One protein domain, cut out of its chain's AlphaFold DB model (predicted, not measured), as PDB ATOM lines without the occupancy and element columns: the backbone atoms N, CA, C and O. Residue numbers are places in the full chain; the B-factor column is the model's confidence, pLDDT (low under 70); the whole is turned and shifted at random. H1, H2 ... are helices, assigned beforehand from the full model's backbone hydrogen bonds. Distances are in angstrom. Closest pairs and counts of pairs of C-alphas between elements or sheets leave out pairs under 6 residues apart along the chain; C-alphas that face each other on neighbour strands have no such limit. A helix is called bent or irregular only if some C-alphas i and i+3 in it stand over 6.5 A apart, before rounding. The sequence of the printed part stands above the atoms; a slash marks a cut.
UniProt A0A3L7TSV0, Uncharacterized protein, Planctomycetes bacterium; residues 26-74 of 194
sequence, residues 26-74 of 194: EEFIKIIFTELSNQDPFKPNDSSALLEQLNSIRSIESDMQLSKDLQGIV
ATOM      1  N   GLU A  26     300.980 296.754 345.375       66.56
ATOM      2  CA  GLU A  26     302.040 295.957 346.006       66.56
ATOM      3  C   GLU A  26     301.983 295.924 347.545       66.56
ATOM      4  O   GLU A  26     302.136 294.854 348.145       66.56
ATOM      5  N   GLU A  27     301.767 297.062 348.208       69.00
ATOM      6  CA  GLU A  27     301.676 297.131 349.675       69.00
ATOM      7  C   GLU A  27     300.437 296.413 350.202       69.00
ATOM      8  O   GLU A  27     300.495 295.755 351.243       69.00
ATOM      9  N   PHE A  28     299.347 296.436 349.439       62.91
ATOM     10  CA  PHE A  28     298.147 295.685 349.768       62.91
ATOM     11  C   PHE A  28     298.302 294.170 349.540       62.91
ATOM     12  O   PHE A  28     297.899 293.382 350.394       62.91
ATOM     13  N   ILE A  29     298.959 293.728 348.456       69.94
ATOM     14  CA  ILE A  29     299.282 292.300 348.231       69.94
ATOM     15  C   ILE A  29     300.131 291.746 349.379       69.94
ATOM     16  O   ILE A  29     299.948 290.605 349.804       69.94
ATOM     17  N   LYS A  30     301.048 292.552 349.920       66.50
ATOM     18  CA  LYS A  30     301.882 292.166 351.063       66.50
ATOM     19  C   LYS A  30     301.060 291.984 352.341       66.50
ATOM     20  O   LYS A  30     301.324 291.066 353.118       66.50
ATOM     21  N   ILE A  31     300.040 292.819 352.533       70.38
ATOM     22  CA  ILE A  31     299.075 292.692 353.631       70.38
ATOM     23  C   ILE A  31     298.197 291.447 353.423       70.38
ATOM     24  O   ILE A  31     298.075 290.649 354.348       70.38
ATOM     25  N   ILE A  32     297.699 291.200 352.206       65.25
ATOM     26  CA  ILE A  32     296.935 289.991 351.836       65.25
ATOM     27  C   ILE A  32     297.749 288.713 352.067       65.25
ATOM     28  O   ILE A  32     297.225 287.743 352.604       65.25
ATOM     29  N   PHE A  33     299.033 288.693 351.700       65.06
ATOM     30  CA  PHE A  33     299.907 287.536 351.923       65.06
ATOM     31  C   PHE A  33     300.153 287.284 353.420       65.06
ATOM     32  O   PHE A  33     300.230 286.140 353.864       65.06
ATOM     33  N   THR A  34     300.227 288.358 354.210       66.00
ATOM     34  CA  THR A  34     300.380 288.296 355.670       66.00
ATOM     35  C   THR A  34     299.100 287.807 356.355       66.00
ATOM     36  O   THR A  34     299.172 287.006 357.284       66.00
ATOM     37  N   GLU A  35     297.930 288.232 355.874       62.19
ATOM     38  CA  GLU A  35     296.625 287.743 356.328       62.19
ATOM     39  C   GLU A  35     296.387 286.283 355.908       62.19
ATOM     40  O   GLU A  35     296.036 285.476 356.757       62.19
ATOM     41  N   LEU A  36     296.676 285.879 354.664       61.69
ATOM     42  CA  LEU A  36     296.559 284.481 354.201       61.69
ATOM     43  C   LEU A  36     297.433 283.496 354.993       61.69
ATOM     44  O   LEU A  36     297.063 282.336 355.144       61.69
ATOM     45  N   SER A  37     298.577 283.945 355.518       62.19
ATOM     46  CA  SER A  37     299.417 283.138 356.411       62.19
ATOM     47  C   SER A  37     298.829 282.970 357.822       62.19
ATOM     48  O   SER A  37     299.304 282.105 358.557       62.19
ATOM     49  N   ASN A  38     297.849 283.792 358.216       61.53
ATOM     50  CA  ASN A  38     297.262 283.855 359.563       61.53
ATOM     51  C   ASN A  38     295.727 283.662 359.598       61.53
ATOM     52  O   ASN A  38     295.143 283.685 360.680       61.53
ATOM     53  N   GLN A  39     295.065 283.478 358.452       57.81
ATOM     54  CA  GLN A  39     293.617 283.301 358.344       57.81
ATOM     55  C   GLN A  39     293.235 281.834 358.587       57.81
ATOM     56  O   GLN A  39     293.735 280.912 357.943       57.81
ATOM     57  N   ASP A  40     292.339 281.625 359.547       60.16
ATOM     58  CA  ASP A  40     291.721 280.338 359.862       60.16
ATOM     59  C   ASP A  40     291.036 279.748 358.599       60.16
ATOM     60  O   ASP A  40     290.232 280.440 357.961       60.16
ATOM     61  N   PRO A  41     291.319 278.484 358.214       55.59
ATOM     62  CA  PRO A  41     290.882 277.857 356.957       55.59
ATOM     63  C   PRO A  41     289.359 277.757 356.730       55.59
ATOM     64  O   PRO A  41     288.934 277.294 355.671       55.59
ATOM     65  N   PHE A  42     288.517 278.178 357.678       53.34
ATOM     66  CA  PHE A  42     287.062 278.020 357.604       53.34
ATOM     67  C   PHE A  42     286.267 279.227 357.057       53.34
ATOM     68  O   PHE A  42     285.041 279.123 356.955       53.34
ATOM     69  N   LYS A  43     286.898 280.344 356.638       56.47
ATOM     70  CA  LYS A  43     286.200 281.470 355.957       56.47
ATOM     71  C   LYS A  43     286.952 282.092 354.756       56.47
ATOM     72  O   LYS A  43     287.307 283.263 354.789       56.47
ATOM     73  N   PRO A  44     287.110 281.366 353.637       55.91
ATOM     74  CA  PRO A  44     287.791 281.867 352.431       55.91
ATOM     75  C   PRO A  44     286.987 282.859 351.550       55.91
ATOM     76  O   PRO A  44     287.532 283.381 350.578       55.91
ATOM     77  N   ASN A  45     285.705 283.127 351.840       60.81
ATOM     78  CA  ASN A  45     284.819 283.874 350.925       60.81
ATOM     79  C   ASN A  45     285.076 285.395 350.858       60.81
ATOM     80  O   ASN A  45     284.872 285.987 349.799       60.81
ATOM     81  N   ASP A  46     285.533 286.037 351.939       66.06
ATOM     82  CA  ASP A  46     285.819 287.487 351.918       66.06
ATOM     83  C   ASP A  46     287.080 287.804 351.098       66.06
ATOM     84  O   ASP A  46     287.138 288.803 350.379       66.06
ATOM     85  N   SER A  47     288.077 286.913 351.131       68.19
ATOM     86  CA  SER A  47     289.316 287.084 350.369       68.19
ATOM     87  C   SER A  47     289.119 286.977 348.854       68.19
ATOM     88  O   SER A  47     289.797 287.681 348.111       68.19
ATOM     89  N   SER A  48     288.188 286.146 348.365       72.75
ATOM     90  CA  SER A  48     287.936 286.006 346.922       72.75
ATOM     91  C   SER A  48     287.219 287.220 346.324       72.75
ATOM     92  O   SER A  48     287.644 287.712 345.283       72.75
ATOM     93  N   ALA A  49     286.194 287.750 347.000       75.69
ATOM     94  CA  ALA A  49     285.460 288.930 346.528       75.69
ATOM     95  C   ALA A  49     286.356 290.184 346.472       75.69
ATOM     96  O   ALA A  49     286.273 290.993 345.547       75.69
ATOM     97  N   LEU A  50     287.270 290.318 347.436       74.19
ATOM     98  CA  LEU A  50     288.236 291.412 347.480       74.19
ATOM     99  C   LEU A  50     289.287 291.304 346.367       74.19
ATOM    100  O   LEU A  50     289.626 292.310 345.745       74.19
ATOM    101  N   LEU A  51     289.766 290.091 346.070       78.50
ATOM    102  CA  LEU A  51     290.668 289.836 344.942       78.50
ATOM    103  C   LEU A  51     290.009 290.147 343.588       78.50
ATOM    104  O   LEU A  51     290.668 290.696 342.707       78.50
ATOM    105  N   GLU A  52     288.720 289.849 343.413       84.25
ATOM    106  CA  GLU A  52     287.962 290.203 342.202       84.25
ATOM    107  C   GLU A  52     287.833 291.722 342.015       84.25
ATOM    108  O   GLU A  52     288.036 292.242 340.910       84.25
ATOM    109  N   GLN A  53     287.569 292.459 343.097       77.38
ATOM    110  CA  GLN A  53     287.557 293.921 343.075       77.38
ATOM    111  C   GLN A  53     288.947 294.491 342.745       77.38
ATOM    112  O   GLN A  53     289.060 295.458 341.993       77.38
ATOM    113  N   LEU A  54     290.014 293.859 343.236       82.00
ATOM    114  CA  LEU A  54     291.394 294.254 342.954       82.00
ATOM    115  C   LEU A  54     291.800 293.987 341.504       82.00
ATOM    116  O   LEU A  54     292.422 294.836 340.871       82.00
ATOM    117  N   ASN A  55     291.409 292.839 340.948       84.69
ATOM    118  CA  ASN A  55     291.608 292.544 339.529       84.69
ATOM    119  C   ASN A  55     290.895 293.572 338.647       84.69
ATOM    120  O   ASN A  55     291.443 293.997 337.632       84.69
ATOM    121  N   SER A  56     289.709 294.018 339.070       86.31
ATOM    122  CA  SER A  56     288.972 295.081 338.387       86.31
ATOM    123  C   SER A  56     289.728 296.415 338.450       86.31
ATOM    124  O   SER A  56     289.887 297.066 337.422       86.31
ATOM    125  N   ILE A  57     290.274 296.796 339.613       86.06
ATOM    126  CA  ILE A  57     291.094 298.014 339.768       86.06
ATOM    127  C   ILE A  57     292.367 297.940 338.916       86.06
ATOM    128  O   ILE A  57     292.656 298.883 338.193       86.06
ATOM    129  N   ARG A  58     293.087 296.812 338.917       84.94
ATOM    130  CA  ARG A  58     294.289 296.622 338.083       84.94
ATOM    131  C   ARG A  58     293.996 296.701 336.593       84.94
ATOM    132  O   ARG A  58     294.801 297.252 335.848       84.94
ATOM    133  N   SER A  59     292.861 296.154 336.155       88.00
ATOM    134  CA  SER A  59     292.421 296.310 334.767       88.00
ATOM    135  C   SER A  59     292.220 297.789 334.442       88.00
ATOM    136  O   SER A  59     292.758 298.263 333.451       88.00
ATOM    137  N   ILE A  60     291.541 298.537 335.319       91.12
ATOM    138  CA  ILE A  60     291.317 299.978 335.145       91.12
ATOM    139  C   ILE A  60     292.642 300.751 335.152       91.12
ATOM    140  O   ILE A  60     292.837 301.627 334.318       91.12
ATOM    141  N   GLU A  61     293.572 300.438 336.053       88.75
ATOM    142  CA  GLU A  61     294.903 301.057 336.096       88.75
ATOM    143  C   GLU A  61     295.693 300.792 334.811       88.75
ATOM    144  O   GLU A  61     296.271 301.720 334.246       88.75
ATOM    145  N   SER A  62     295.675 299.552 334.314       90.94
ATOM    146  CA  SER A  62     296.299 299.186 333.041       90.94
ATOM    147  C   SER A  62     295.661 299.931 331.867       90.94
ATOM    148  O   SER A  62     296.377 300.427 330.998       90.94
ATOM    149  N   ASP A  63     294.333 300.053 331.851       93.44
ATOM    150  CA  ASP A  63     293.598 300.781 330.815       93.44
ATOM    151  C   ASP A  63     293.901 302.288 330.869       93.44
ATOM    152  O   ASP A  63     294.112 302.925 329.834       93.44
ATOM    153  N   MET A  64     293.991 302.867 332.070       93.75
ATOM    154  CA  MET A  64     294.392 304.263 332.267       93.75
ATOM    155  C   MET A  64     295.834 304.507 331.813       93.75
ATOM    156  O   MET A  64     296.100 305.508 331.146       93.75
ATOM    157  N   GLN A  65     296.758 303.601 332.143       94.12
ATOM    158  CA  GLN A  65     298.151 303.701 331.714       94.12
ATOM    159  C   GLN A  65     298.264 303.598 330.190       94.12
ATOM    160  O   GLN A  65     298.930 304.426 329.574       94.12
ATOM    161  N   LEU A  66     297.549 302.657 329.570       95.50
ATOM    162  CA  LEU A  66     297.492 302.538 328.116       95.50
ATOM    163  C   LEU A  66     296.927 303.809 327.471       95.50
ATOM    164  O   LEU A  66     297.492 304.306 326.501       95.50
ATOM    165  N   SER A  67     295.840 304.360 328.014       95.44
ATOM    166  CA  SER A  67     295.260 305.620 327.534       95.44
ATOM    167  C   SER A  67     296.280 306.765 327.584       95.44
ATOM    168  O   SER A  67     296.440 307.498 326.607       95.44
ATOM    169  N   LYS A  68     297.047 306.867 328.676       94.38
ATOM    170  CA  LYS A  68     298.122 307.854 328.829       94.38
ATOM    171  C   LYS A  68     299.257 307.652 327.823       94.38
ATOM    172  O   LYS A  68     299.751 308.626 327.257       94.38
ATOM    173  N   ASP A  69     299.657 306.409 327.575       95.19
ATOM    174  CA  ASP A  69     300.692 306.095 326.589       95.19
ATOM    175  C   ASP A  69     300.223 306.445 325.168       95.19
ATOM    176  O   ASP A  69     300.970 307.051 324.396       95.19
ATOM    177  N   LEU A  70     298.960 306.152 324.836       95.69
ATOM    178  CA  LEU A  70     298.344 306.541 323.565       95.69
ATOM    179  C   LEU A  70     298.287 308.065 323.399       95.69
ATOM    180  O   LEU A  70     298.662 308.570 322.340       95.69
ATOM    181  N   GLN A  71     297.884 308.806 324.437       92.62
ATOM    182  CA  GLN A  71     297.930 310.274 324.442       92.62
ATOM    183  C   GLN A  71     299.356 310.787 324.209       92.62
ATOM    184  O   GLN A  71     299.566 311.675 323.384       92.62
ATOM    185  N   GLY A  72     300.354 310.172 324.852       92.94
ATOM    186  CA  GLY A  72     301.764 310.491 324.636       92.94
ATOM    187  C   GLY A  72     302.218 310.280 323.188       92.94
ATOM    188  O   GLY A  72     302.939 311.115 322.641       92.94
ATOM    189  N   ILE A  73     301.769 309.204 322.536       94.12
ATOM    190  CA  ILE A  73     302.066 308.934 321.119       94.12
ATOM    191  C   ILE A  73     301.422 309.986 320.210       94.12
ATOM    192  O   ILE A  73     302.090 310.504 319.311       94.12
ATOM    193  N   VAL A  74     300.147 310.318 320.437       91.62
ATOM    194  CA  VAL A  74     299.436 311.357 319.673       91.62
ATOM    195  C   VAL A  74     300.152 312.697 319.816       91.62
ATOM    196  O   VAL A  74     300.468 313.331 318.809       91.62
TER     197      VAL A  74
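Overview. This is residues 26 to 74 of the 194 residues of an uncharacterized protein of Planctomycetes bacterium (UniProt A0A3L7TSV0). The model is an open J of two helices: the short H1 runs one way, the link from Ser 37 to Pro 44 turns the path round, and the long H2 folds back past H1 and far beyond it. Residues 55 to 74, the later part of H2, stick out as a free arm that makes much of the length. The printed part has 49 residues, with two named helices in the order H1, H2, and no named strand; its class is all helix. It is extended, with a radius of gyration of the C-alphas of 15.6 A, and the C-alphas span 52 by 18 by 7 A.

Arrangement. H1, residues 26 to 36, and H2, residues 45 to 74, are near each other: no pair of their C-alphas is within 8 A, but only just, since the closest are 8.3 A apart, and 8 pairs are within 10 A. Residues 55 to 74, which belong to H2, stand free. In H1 every O i to N i+4 pair is within hydrogen-bond range; in H2 25 of 26 are.

Along the chain. H1 begins with C-alpha 26 at (302.040, 295.957, 346.006) and ends with C-alpha 36 at (296.559, 284.481, 354.201), 15.1 A from first to last C-alpha. H2 begins with C-alpha 45 at (284.819, 283.874, 350.925) and ends with C-alpha 74 at (299.436, 311.357, 319.673), 44.1 A from first to last C-alpha. Neither helix is bent.

Size, cuts and confidence. The outline is a rod, and the two C-alphas farthest apart are those of Phe 42 and Val 74, at 52.0 A. The printed part has no cut, and the link from H1 to H2, 8 residues, is short. The mean pLDDT of the printed part is 76.7; residues 26 to 30 and 32 to 47 are under 70.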